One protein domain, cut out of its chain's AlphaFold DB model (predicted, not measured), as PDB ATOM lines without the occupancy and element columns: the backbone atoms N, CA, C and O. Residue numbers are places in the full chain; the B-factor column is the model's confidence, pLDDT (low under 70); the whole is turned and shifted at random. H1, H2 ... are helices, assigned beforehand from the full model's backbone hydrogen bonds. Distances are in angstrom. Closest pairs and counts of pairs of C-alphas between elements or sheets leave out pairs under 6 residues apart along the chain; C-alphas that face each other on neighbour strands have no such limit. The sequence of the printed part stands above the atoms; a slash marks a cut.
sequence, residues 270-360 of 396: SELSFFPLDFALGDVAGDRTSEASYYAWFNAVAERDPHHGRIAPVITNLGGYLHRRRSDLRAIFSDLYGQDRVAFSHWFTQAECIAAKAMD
ATOM      1  N   SER A 270     253.682 205.232 178.165       73.94
ATOM      2  CA  SER A 270     252.525 204.654 177.467       73.94
ATOM      3  C   SER A 270     251.500 205.681 176.974       73.94
ATOM      4  O   SER A 270     250.710 205.377 176.085       73.94
ATOM      5  N   GLU A 271     251.476 206.883 177.552       74.81
ATOM      6  CA  GLU A 271     250.576 207.978 177.165       74.81
ATOM      7  C   GLU A 271     251.147 208.825 176.020       74.81
ATOM      8  O   GLU A 271     250.435 209.619 175.396       74.81
ATOM      9  N   LEU A 272     252.433 208.653 175.711       73.50
ATOM     10  CA  LEU A 272     253.105 209.352 174.631       73.50
ATOM     11  C   LEU A 272     252.785 208.651 173.306       73.50
ATOM     12  O   LEU A 272     253.461 207.717 172.892       73.50
ATOM     13  N   SER A 273     251.773 209.135 172.588       66.94
ATOM     14  CA  SER A 273     251.326 208.573 171.296       66.94
ATOM     15  C   SER A 273     252.372 208.604 170.169       66.94
ATOM     16  O   SER A 273     252.167 208.026 169.105       66.94
ATOM     17  N   PHE A 274     253.495 209.282 170.394       68.19
ATOM     18  CA  PHE A 274     254.653 209.353 169.503       68.19
ATOM     19  C   PHE A 274     255.810 208.457 169.930       68.19
ATOM     20  O   PHE A 274     256.836 208.415 169.247       68.19
ATOM     21  N   PHE A 275     255.668 207.788 171.073       65.44
ATOM     22  CA  PHE A 275     256.647 206.849 171.571       65.44
ATOM     23  C   PHE A 275     256.571 205.584 170.710       65.44
ATOM     24  O   PHE A 275     255.535 204.917 170.674       65.44
ATOM     25  N   PRO A 276     257.629 205.247 169.965       56.72
ATOM     26  CA  PRO A 276     257.657 204.005 169.215       56.72
ATOM     27  C   PRO A 276     257.780 202.852 170.204       56.72
ATOM     28  O   PRO A 276     258.671 202.861 171.053       56.72
ATOM     29  N   LEU A 277     256.942 201.828 170.046       55.53
ATOM     30  CA  LEU A 277     257.095 200.550 170.749       55.53
ATOM     31  C   LEU A 277     258.515 199.974 170.573       55.53
ATOM     32  O   LEU A 277     259.040 199.335 171.476       55.53
ATOM     33  N   ASP A 278     259.172 200.287 169.454       56.00
ATOM     34  CA  ASP A 278     260.546 199.911 169.116       56.00
ATOM     35  C   ASP A 278     261.576 200.436 170.137       56.00
ATOM     36  O   ASP A 278     262.581 199.780 170.391       56.00
ATOM     37  N   PHE A 279     261.321 201.597 170.763       57.03
ATOM     38  CA  PHE A 279     262.185 202.174 171.805       57.03
ATOM     39  C   PHE A 279     262.079 201.417 173.135       57.03
ATOM     40  O   PHE A 279     263.020 201.427 173.923       57.03
ATOM     41  N   ALA A 280     260.947 200.748 173.377       52.38
ATOM     42  CA  ALA A 280     260.766 199.858 174.519       52.38
ATOM     43  C   ALA A 280     261.402 198.472 174.292       52.38
ATOM     44  O   ALA A 280     261.490 197.689 175.236       52.38
ATOM     45  N   LEU A 281     261.827 198.153 173.059       49.38
ATOM     46  CA  LEU A 281     262.218 196.799 172.652       49.38
ATOM     47  C   LEU A 281     263.647 196.659 172.088       49.38
ATOM     48  O   LEU A 281     264.096 195.524 171.948       49.38
ATOM     49  N   GLY A 282     264.407 197.732 171.817       49.84
ATOM     50  CA  GLY A 282     265.804 197.562 171.385       49.84
ATOM     51  C   GLY A 282     266.636 198.827 171.131       49.84
ATOM     52  O   GLY A 282     266.121 199.886 170.786       49.84
ATOM     53  N   ASP A 283     267.956 198.647 171.257       47.19
ATOM     54  CA  ASP A 283     269.078 199.471 170.758       47.19
ATOM     55  C   ASP A 283     269.561 200.725 171.500       47.19
ATOM     56  O   ASP A 283     270.576 201.301 171.102       47.19
ATOM     57  N   VAL A 284     268.994 201.106 172.646       52.06
ATOM     58  CA  VAL A 284     269.688 202.068 173.528       52.06
ATOM     59  C   VAL A 284     270.627 201.296 174.459       52.06
ATOM     60  O   VAL A 284     270.301 201.010 175.605       52.06
ATOM     61  N   ALA A 285     271.783 200.891 173.925       43.62
ATOM     62  CA  ALA A 285     272.805 200.114 174.624       43.62
ATOM     63  C   ALA A 285     273.365 200.869 175.848       43.62
ATOM     64  O   ALA A 285     274.272 201.692 175.745       43.62
ATOM     65  N   GLY A 286     272.801 200.592 177.019       50.09
ATOM     66  CA  GLY A 286     273.246 201.104 178.310       50.09
ATOM     67  C   GLY A 286     272.174 200.854 179.363       50.09
ATOM     68  O   GLY A 286     270.995 200.839 179.038       50.09
ATOM     69  N   ASP A 287     272.589 200.638 180.606       48.03
ATOM     70  CA  ASP A 287     271.797 200.273 181.790       48.03
ATOM     71  C   ASP A 287     270.694 201.307 182.154       48.03
ATOM     72  O   ASP A 287     270.761 202.015 183.156       48.03
ATOM     73  N   ARG A 288     269.689 201.472 181.282       57.59
ATOM     74  CA  ARG A 288     268.595 202.457 181.375       57.59
ATOM     75  C   ARG A 288     267.279 201.774 181.737       57.59
ATOM     76  O   ARG A 288     266.275 201.892 181.043       57.59
ATOM     77  N   THR A 289     267.297 201.016 182.827       54.69
ATOM     78  CA  THR A 289     266.176 200.163 183.257       54.69
ATOM     79  C   THR A 289     265.043 200.916 183.969       54.69
ATOM     80  O   THR A 289     264.025 200.305 184.287       54.69
ATOM     81  N   SER A 290     265.161 202.233 184.198       64.88
ATOM     82  CA  SER A 290     264.132 203.044 184.867       64.88
ATOM     83  C   SER A 290     263.514 204.114 183.959       64.88
ATOM     84  O   SER A 290     264.193 204.721 183.134       64.88
ATOM     85  N   GLU A 291     262.225 204.402 184.159       60.69
ATOM     86  CA  GLU A 291     261.480 205.458 183.451       60.69
ATOM     87  C   GLU A 291     262.163 206.834 183.580       60.69
ATOM     88  O   GLU A 291     262.271 207.588 182.614       60.69
ATOM     89  N   ALA A 292     262.743 207.122 184.751       67.81
ATOM     90  CA  ALA A 292     263.531 208.328 185.006       67.81
ATOM     91  C   ALA A 292     264.750 208.463 184.072       67.81
ATOM     92  O   ALA A 292     265.097 209.574 183.666       67.81
ATOM     93  N   SER A 293     265.372 207.344 183.681       75.38
ATOM     94  CA  SER A 293     266.486 207.326 182.725       75.38
ATOM     95  C   SER A 293     266.046 207.750 181.316       75.38
ATOM     96  O   SER A 293     266.796 208.427 180.608       75.38
ATOM     97  N   TYR A 294     264.805 207.434 180.923       81.12
ATOM     98  CA  TYR A 294     264.254 207.816 179.620       81.12
ATOM     99  C   TYR A 294     263.949 209.310 179.527       81.12
ATOM    100  O   TYR A 294     264.374 209.943 178.561       81.12
ATOM    101  N   TYR A 295     263.283 209.906 180.522       84.25
ATOM    102  CA  TYR A 295     263.052 211.359 180.519       84.25
ATOM    103  C   TYR A 295     264.359 212.141 180.563       84.25
ATOM    104  O   TYR A 295     264.506 213.119 179.829       84.25
ATOM    105  N   ALA A 296     265.318 211.695 181.380       88.19
ATOM    106  CA  ALA A 296     266.641 212.302 181.429       88.19
ATOM    107  C   ALA A 296     267.309 212.277 180.047       88.19
ATOM    108  O   ALA A 296     267.825 213.298 179.597       88.19
ATOM    109  N   TRP A 297     267.237 211.148 179.333       89.50
ATOM    110  CA  TRP A 297     267.766 211.074 177.976       89.50
ATOM    111  C   TRP A 297     267.008 211.970 177.001       89.50
ATOM    112  O   TRP A 297     267.655 212.725 176.281       89.50
ATOM    113  N   PHE A 298     265.671 211.935 176.983       90.25
ATOM    114  CA  PHE A 298     264.862 212.749 176.069       90.25
ATOM    115  C   PHE A 298     265.167 214.235 176.171       90.25
ATOM    116  O   PHE A 298     265.195 214.911 175.143       90.25
ATOM    117  N   ASN A 299     265.408 214.701 177.393       93.00
ATOM    118  CA  ASN A 299     265.679 216.093 177.717       93.00
ATOM    119  C   ASN A 299     267.156 216.481 177.625       93.00
ATOM    120  O   ASN A 299     267.461 217.672 177.590       93.00
ATOM    121  N   ALA A 300     268.069 215.511 177.559       94.88
ATOM    122  CA  ALA A 300     269.473 215.785 177.304       94.88
ATOM    123  C   ALA A 300     269.676 216.353 175.890       94.88
ATOM    124  O   ALA A 300     268.883 216.114 174.972       94.88
ATOM    125  N   VAL A 301     270.769 217.099 175.719       96.62
ATOM    126  CA  VAL A 301     271.228 217.580 174.412       96.62
ATOM    127  C   VAL A 301     271.356 216.396 173.454       96.62
ATOM    128  O   VAL A 301     271.844 215.331 173.835       96.62
ATOM    129  N   ALA A 302     270.911 216.584 172.212       96.44
ATOM    130  CA  ALA A 302     270.988 215.568 171.182       96.44
ATOM    131  C   ALA A 302     272.437 215.101 171.015       96.44
ATOM    132  O   ALA A 302     273.318 215.907 170.735       96.44
ATOM    133  N   GLU A 303     272.671 213.792 171.100       93.75
ATOM    134  CA  GLU A 303     274.017 213.203 170.964       93.75
ATOM    135  C   GLU A 303     274.692 213.555 169.626       93.75
ATOM    136  O   GLU A 303     275.914 213.556 169.513       93.75
ATOM    137  N   ARG A 304     273.884 213.873 168.608       94.94
ATOM    138  CA  ARG A 304     274.330 214.279 167.271       94.94
ATOM    139  C   ARG A 304     274.447 215.794 167.079       94.94
ATOM    140  O   ARG A 304     274.811 216.196 165.982       94.94
ATOM    141  N   ASP A 305     274.124 216.622 168.080       97.00
ATOM    142  CA  ASP A 305     274.337 218.072 167.996       97.00
ATOM    143  C   ASP A 305     275.847 218.363 168.074       97.00
ATOM    144  O   ASP A 305     276.434 218.212 169.151       97.00
ATOM    145  N   PRO A 306     276.494 218.805 166.975       97.06
ATOM    146  CA  PRO A 306     277.936 219.056 166.957       97.06
ATOM    147  C   PRO A 306     278.348 220.208 167.883       97.06
ATOM    148  O   PRO A 306     279.527 220.373 168.192       97.06
ATOM    149  N   HIS A 307     277.391 221.015 168.345       95.81
ATOM    150  CA  HIS A 307     277.652 222.117 169.259       95.81
ATOM    151  C   HIS A 307     277.603 221.697 170.729       95.81
ATOM    152  O   HIS A 307     277.930 222.517 171.587       95.81
ATOM    153  N   HIS A 308     277.207 220.455 171.039       92.50
ATOM    154  CA  HIS A 308     277.126 219.923 172.405       92.50
ATOM    155  C   HIS A 308     276.408 220.871 173.382       92.50
ATOM    156  O   HIS A 308     276.837 221.066 174.517       92.50
ATOM    157  N   GLY A 309     275.342 221.521 172.905       90.88
ATOM    158  CA  GLY A 309     274.517 222.441 173.684       90.88
ATOM    159  C   GLY A 309     275.125 223.816 173.970       90.88
ATOM    160  O   GLY A 309     274.523 224.605 174.684       90.88
ATOM    161  N   ARG A 310     276.275 224.152 173.375       93.38
ATOM    162  CA  ARG A 310     276.912 225.476 173.526       93.38
ATOM    163  C   ARG A 310     276.177 226.606 172.803       93.38
ATOM    164  O   ARG A 310     276.512 227.769 172.999       93.38
ATOM    165  N   ILE A 311     275.224 226.276 171.930       93.56
ATOM    166  CA  ILE A 311     274.446 227.242 171.151       93.56
ATOM    167  C   ILE A 311     272.966 227.069 171.480       93.56
ATOM    168  O   ILE A 311     272.404 225.991 171.282       93.56
ATOM    169  N   ALA A 312     272.333 228.149 171.929       94.75
ATOM    170  CA  ALA A 312     270.892 228.205 172.109       94.75
ATOM    171  C   ALA A 312     270.169 228.377 170.753       94.75
ATOM    172  O   ALA A 312     270.669 229.089 169.874       94.75
ATOM    173  N   PRO A 313     268.988 227.766 170.571       96.56
ATOM    174  CA  PRO A 313     268.379 226.778 171.459       96.56
ATOM    175  C   PRO A 313     269.097 225.422 171.378       96.56
ATOM    176  O   PRO A 313     269.586 225.037 170.313       96.56
ATOM    177  N   VAL A 314     269.111 224.669 172.482       97.06
ATOM    178  CA  VAL A 314     269.526 223.258 172.448       97.06
ATOM    179  C   VAL A 314     268.516 222.431 171.658       97.06
ATOM    180  O   VAL A 314     267.305 222.562 171.837       97.06
ATOM    181  N   ILE A 315     269.019 221.526 170.822       97.81
ATOM    182  CA  ILE A 315     268.210 220.450 170.249       97.81
ATOM    183  C   ILE A 315     268.300 219.267 171.206       97.81
ATOM    184  O   ILE A 315     269.392 218.761 171.446       97.81
ATOM    185  N   THR A 316     267.177 218.822 171.764       96.88
ATOM    186  CA  THR A 316     267.153 217.675 172.684       96.88
ATOM    187  C   THR A 316     267.199 216.346 171.928       96.88
ATOM    188  O   THR A 316     266.914 216.293 170.726       96.88
ATOM    189  N   ASN A 317     267.522 215.241 172.609       94.38
ATOM    190  CA  ASN A 317     267.454 213.907 172.004       94.38
ATOM    191  C   ASN A 317     266.062 213.601 171.445       94.38
ATOM    192  O   ASN A 317     265.974 213.050 170.347       94.38
ATOM    193  N   LEU A 318     264.988 214.001 172.140       92.31
ATOM    194  CA  LEU A 318     263.624 213.846 171.629       92.31
ATOM    195  C   LEU A 318     263.399 214.662 170.347       92.31
ATOM    196  O   LEU A 318     262.894 214.122 169.362       92.31
ATOM    197  N   GLY A 319     263.813 215.932 170.318       93.56
ATOM    198  CA  GLY A 319     263.711 216.767 169.118       93.56
ATOM    199  C   GLY A 319     264.476 216.166 167.934       93.56
ATOM    200  O   GLY A 319     263.909 215.933 166.865       93.56
ATOM    201  N   GLY A 320     265.744 215.803 168.148       95.19
ATOM    202  CA  GLY A 320     266.562 215.150 167.128       95.19
ATOM    203  C   GLY A 320     265.999 213.795 166.682       95.19
ATOM    204  O   GLY A 320     266.116 213.431 165.512       95.19
ATOM    205  N   TYR A 321     265.377 213.038 167.589       91.62
ATOM    206  CA  TYR A 321     264.707 211.781 167.270       91.62
ATOM    207  C   TYR A 321     263.509 211.991 166.335       91.62
ATOM    208  O   TYR A 321     263.433 211.342 165.288       91.62
ATOM    209  N   LEU A 322     262.610 212.922 166.678       90.44
ATOM    210  CA  LEU A 322     261.425 213.230 165.873       90.44
ATOM    211  C   LEU A 322     261.811 213.663 164.461       90.44
ATOM    212  O   LEU A 322     261.270 213.125 163.495       90.44
ATOM    213  N   HIS A 323     262.796 214.555 164.333       93.69
ATOM    214  CA  HIS A 323     263.332 214.982 163.040       93.69
ATOM    215  C   HIS A 323     263.819 213.796 162.192       93.69
ATOM    216  O   HIS A 323     263.398 213.614 161.050       93.69
ATOM    217  N   ARG A 324     264.623 212.892 162.764       92.62
ATOM    218  CA  ARG A 324     265.137 211.714 162.040       92.62
ATOM    219  C   ARG A 324     264.068 210.714 161.616       92.62
ATOM    220  O   ARG A 324     264.294 209.968 160.667       92.62
ATOM    221  N   ARG A 325     262.927 210.661 162.299       88.88
ATOM    222  CA  ARG A 325     261.835 209.738 161.951       88.88
ATOM    223  C   ARG A 325     260.846 210.341 160.967       88.88
ATOM    224  O   ARG A 325     260.396 209.644 160.065       88.88
ATOM    225  N   ARG A 326     260.590 211.640 161.056       89.19
ATOM    226  CA  ARG A 326     259.594 212.346 160.245       89.19
ATOM    227  C   ARG A 326     260.203 212.951 158.984       89.19
ATOM    228  O   ARG A 326     260.965 213.910 159.052       89.19
ATOM    229  N   SER A 327     259.909 212.362 157.823       92.31
ATOM    230  CA  SER A 327     260.448 212.826 156.534       92.31
ATOM    231  C   SER A 327     259.991 214.237 156.176       92.31
ATOM    232  O   SER A 327     260.769 214.978 155.588       92.31
ATOM    233  N   ASP A 328     258.779 214.619 156.579       90.94
ATOM    234  CA  ASP A 328     258.262 215.983 156.465       90.94
ATOM    235  C   ASP A 328     259.138 216.981 157.234       90.94
ATOM    236  O   ASP A 328     259.535 218.000 156.678       90.94
ATOM    237  N   LEU A 329     259.542 216.660 158.468       92.12
ATOM    238  CA  LEU A 329     260.429 217.533 159.244       92.12
ATOM    239  C   LEU A 329     261.830 217.637 158.647       92.12
ATOM    240  O   LEU A 329     262.433 218.699 158.731       92.12
ATOM    241  N   ARG A 330     262.354 216.570 158.033       95.00
ATOM    242  CA  ARG A 330     263.654 216.635 157.339       95.00
ATOM    243  C   ARG A 330     263.598 217.458 156.064       95.00
ATOM    244  O   ARG A 330     264.594 218.080 155.723       95.00
ATOM    245  N   ALA A 331     262.466 217.429 155.367       93.62
ATOM    246  CA  ALA A 331     262.263 218.244 154.180       93.62
ATOM    247  C   ALA A 331     262.172 219.735 154.540       93.62
ATOM    248  O   ALA A 331     262.766 220.550 153.850       93.62
ATOM    249  N   ILE A 332     261.472 220.072 155.632       92.50
ATOM    250  CA  ILE A 332     261.294 221.462 156.085       92.50
ATOM    251  C   ILE A 332     262.554 222.002 156.784       92.50
ATOM    252  O   ILE A 332     262.936 223.141 156.559       92.50
ATOM    253  N   PHE A 333     263.200 221.196 157.631       94.44
ATOM    254  CA  PHE A 333     264.345 221.597 158.456       94.44
ATOM    255  C   PHE A 333     265.587 220.785 158.069       94.44
ATOM    256  O   PHE A 333     266.043 219.918 158.819       94.44
ATOM    257  N   SER A 334     266.096 220.996 156.859       95.25
ATOM    258  CA  SER A 334     267.205 220.212 156.298       95.25
ATOM    259  C   SER A 334     268.511 220.300 157.109       95.25
ATOM    260  O   SER A 334     269.238 219.308 157.201       95.25
ATOM    261  N   ASP A 335     268.772 221.437 157.759       95.62
ATOM    262  CA  ASP A 335     269.955 221.715 158.577       95.62
ATOM    263  C   ASP A 335     269.562 222.006 160.034       95.62
ATOM    264  O   ASP A 335     269.657 223.123 160.552       95.62
ATOM    265  N   LEU A 336     269.106 220.946 160.710       96.44
ATOM    266  CA  LEU A 336     268.618 220.971 162.092       96.44
ATOM    267  C   LEU A 336     269.582 221.645 163.084       96.44
ATOM    268  O   LEU A 336     269.136 222.272 164.047       96.44
ATOM    269  N   TYR A 337     270.891 221.464 162.896       97.00
ATOM    270  CA  TYR A 337     271.900 221.936 163.844       97.00
ATOM    271  C   TYR A 337     272.505 223.291 163.467       97.00
ATOM    272  O   TYR A 337     273.061 223.934 164.362       97.00
ATOM    273  N   GLY A 338     272.358 223.739 162.217       94.88
ATOM    274  CA  GLY A 338     272.763 225.058 161.742       94.88
ATOM    275  C   GLY A 338     271.579 226.010 161.567       94.88
ATOM    276  O   GLY A 338     270.990 226.455 162.558       94.88
ATOM    277  N   GLN A 339     271.261 226.381 160.324       93.44
ATOM    278  CA  GLN A 339     270.338 227.490 160.023       93.44
ATOM    279  C   GLN A 339     268.889 227.238 160.470       93.44
ATOM    280  O   GLN A 339     268.188 228.182 160.843       93.44
ATOM    281  N   ASP A 340     268.453 225.975 160.517       95.06
ATOM    282  CA  ASP A 340     267.073 225.625 160.861       95.06
ATOM    283  C   ASP A 340     266.873 225.441 162.372       95.06
ATOM    284  O   ASP A 340     265.748 225.245 162.828       95.06
ATOM    285  N   ARG A 341     267.934 225.552 163.185       95.75
ATOM    286  CA  ARG A 341     267.913 225.295 164.638       95.75
ATOM    287  C   ARG A 341     266.810 226.061 165.372       95.75
ATOM    288  O   ARG A 341     266.072 225.477 166.172       95.75
ATOM    289  N   VAL A 342     266.690 227.369 165.124       95.12
ATOM    290  CA  VAL A 342     265.685 228.225 165.786       95.12
ATOM    291  C   VAL A 342     264.280 227.911 165.277       95.12
ATOM    292  O   VAL A 342     263.354 227.806 166.084       95.12
ATOM    293  N   ALA A 343     264.122 227.719 163.965       93.75
ATOM    294  CA  ALA A 343     262.840 227.404 163.337       93.75
ATOM    295  C   ALA A 343     262.303 226.046 163.806       93.75
ATOM    296  O   ALA A 343     261.176 225.962 164.298       93.75
ATOM    297  N   PHE A 344     263.149 225.013 163.778       94.88
ATOM    298  CA  PHE A 344     262.830 223.694 164.305       94.88
ATOM    299  C   PHE A 344     262.503 223.747 165.795       94.88
ATOM    300  O   PHE A 344     261.514 223.160 166.216       94.88
ATOM    301  N   SER A 345     263.292 224.451 166.612       94.69
ATOM    302  CA  SER A 345     263.024 224.536 168.055       94.69
ATOM    303  C   SER A 345     261.713 225.261 168.348       94.69
ATOM    304  O   SER A 345     260.977 224.873 169.253       94.69
ATOM    305  N   HIS A 346     261.374 226.290 167.570       92.44
ATOM    306  CA  HIS A 346     260.071 226.937 167.666       92.44
ATOM    307  C   HIS A 346     258.945 225.973 167.287       92.44
ATOM    308  O   HIS A 346     257.996 225.836 168.050       92.44
ATOM    309  N   TRP A 347     259.081 225.235 166.181       91.44
ATOM    310  CA  TRP A 347     258.139 224.178 165.814       91.44
ATOM    311  C   TRP A 347     258.012 223.122 166.925       91.44
ATOM    312  O   TRP A 347     256.914 222.872 167.400       91.44
ATOM    313  N   PHE A 348     259.119 222.579 167.430       91.69
ATOM    314  CA  PHE A 348     259.148 221.553 168.478       91.69
ATOM    315  C   PHE A 348     258.458 222.021 169.766       91.69
ATOM    316  O   PHE A 348     257.774 221.251 170.438       91.69
ATOM    317  N   THR A 349     258.616 223.302 170.103       90.81
ATOM    318  CA  THR A 349     258.056 223.884 171.324       90.81
ATOM    319  C   THR A 349     256.679 224.524 171.151       90.81
ATOM    320  O   THR A 349     256.053 224.845 172.156       90.81
ATOM    321  N   GLN A 350     256.171 224.736 169.941       82.69
ATOM    322  CA  GLN A 350     254.880 225.413 169.731       82.69
ATOM    323  C   GLN A 350     253.891 224.597 168.922       82.69
ATOM    324  O   GLN A 350     252.686 224.752 169.104       82.69
ATOM    325  N   ALA A 351     254.371 223.755 168.011       67.62
ATOM    326  CA  ALA A 351     253.481 222.960 167.203       67.62
ATOM    327  C   ALA A 351     252.750 221.963 168.100       67.62
ATOM    328  O   ALA A 351     253.314 221.358 169.021       67.62
ATOM    329  N   GLU A 352     251.480 221.759 167.778       62.34
ATOM    330  CA  GLU A 352     250.709 220.607 168.209       62.34
ATOM    331  C   GLU A 352     251.288 219.368 167.513       62.34
ATOM    332  O   GLU A 352     250.733 218.828 166.557       62.34
ATOM    333  N   CYS A 353     252.504 218.997 167.920       51.84
ATOM    334  CA  CYS A 353     253.405 218.139 167.165       51.84
ATOM    335  C   CYS A 353     252.792 216.764 166.892       51.84
ATOM    336  O   CYS A 353     253.167 216.117 165.907       51.84
ATOM    337  N   ILE A 354     251.885 216.316 167.770       51.69
ATOM    338  CA  ILE A 354     251.310 214.975 167.788       51.69
ATOM    339  C   ILE A 354     249.816 215.065 168.128       51.69
ATOM    340  O   ILE A 354     249.442 215.495 169.217       51.69
ATOM    341  N   ALA A 355     248.958 214.640 167.197       49.81
ATOM    342  CA  ALA A 355     247.514 214.483 167.405       49.81
ATOM    343  C   ALA A 355     246.789 215.726 167.979       49.81
ATOM    344  O   ALA A 355     245.926 215.588 168.845       49.81
ATOM    345  N   ALA A 356     247.134 216.927 167.497       54.72
ATOM    346  CA  ALA A 356     246.524 218.196 167.921       54.72
ATOM    347  C   ALA A 356     246.740 218.548 169.414       54.72
ATOM    348  O   ALA A 356     245.919 219.223 170.036       54.72
ATOM    349  N   LYS A 357     247.840 218.075 170.023       64.31
ATOM    350  CA  LYS A 357     248.265 218.485 171.370       64.31
ATOM    351  C   LYS A 357     249.694 219.021 171.359       64.31
ATOM    352  O   LYS A 357     250.582 218.451 170.721       64.31
ATOM    353  N   ALA A 358     249.908 220.120 172.078       70.00
ATOM    354  CA  ALA A 358     251.238 220.654 172.344       70.00
ATOM    355  C   ALA A 358     252.073 219.649 173.152       70.00
ATOM    356  O   ALA A 358     251.531 218.869 173.941       70.00
ATOM    357  N   MET A 359     253.397 219.686 172.978       82.12
ATOM    358  CA  MET A 359     254.285 218.895 173.827       82.12
ATOM    359  C   MET A 359     254.178 219.339 175.282       82.12
ATOM    360  O   MET A 359     254.206 220.540 175.590       82.12
ATOM    361  N   ASP A 360     254.116 218.343 176.162       86.31
ATOM    362  CA  ASP A 360     254.181 218.527 177.602       86.31
ATOM    363  C   ASP A 360     255.387 219.410 177.975       86.31
ATOM    364  O   ASP A 360     256.466 219.292 177.381       86.31
TER     365      ASP A 360
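Overview. This is residues 270 to 360 of the 396 residues of the protein "Sulfotransfer_1 domain-containing protein" of Chthoniobacterales bacterium (UniProt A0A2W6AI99). Short helix H3 lies in the middle of a loop-rich body, with H2 meeting one of its ends at a corner, H4 turning off at its other end, and H5 lying close to it, crosswise. The short helix H1, whose centre is the farthest of the five from the mean of all C-alphas at 14.8 A, lies toward one end of the body and touches no other helix. The printed part has 91 residues with five named helices, in the order H1, H2, H3, H4, H5, and no named strand; the class is all helix, but under half of the residues, 38 of the 91, are in named elements. The whole is compact, with a radius of gyration of the C-alphas of 13.3 A, and spans 36 by 31 by 21 A.

Arrangement. H1, residues 277 to 280, is apart from H2, residues 291 to 299. H2 touches H3, residues 317 to 325, and the closest C-alphas, those of Phe 298 and Leu 318, are 4.7 A apart. Their lines are about perpendicular, at 75 degrees. H3 and H4, residues 327 to 332, touch only at the corner by their link; the closest C-alphas are those of His 323 and Leu 329, 5.4 A apart, and the lines are about perpendicular at 76 degrees. H5, residues 341 to 350, is close to H3 but not clearly touching it. The closest C-alphas there, those of Gly 319 and Phe 348, are 6.6 A apart, and the lines are about perpendicular at 82 degrees. H4 and H5 are near each other, their closest C-alphas 8.3 A apart. H2 is apart from both H4 and H5. In H2, H3, H4 and H5 every O i to N i+4 pair is within hydrogen-bond range; H1 is too short for such a pair, and its one O i to N i+3 pair is within range.

Along the chain. H1 begins at Leu 277, whose C-alpha is at (257.095, 200.550, 170.749), and ends at Ala 280, 5.3 A on. H2 measures 12.8 A from Glu 291 to Asn 299. H3 measures 12.2 A from Asn 317, with its C-alpha at (267.454, 213.907, 172.004), to Arg 325. H4 measures 8.7 A from Ser 327 to Ile 332. H5, the longest helix by residues, measures 14.0 A from Arg 341 to Gln 350, where the C-alpha is at (254.880, 225.413, 169.731).

Size, cuts and confidence. The C-alphas farthest apart, those of Thr 289 and Gln 339, are 36.1 A apart. The printed part has no cut. The link from H2 to H3, residues 300 to 316, is long; that from H3 to H4 is tight, and the other two are short. The mean pLDDT of the printed part is 81.0, and residues 273 to 292 and 351 to 357 are under 70.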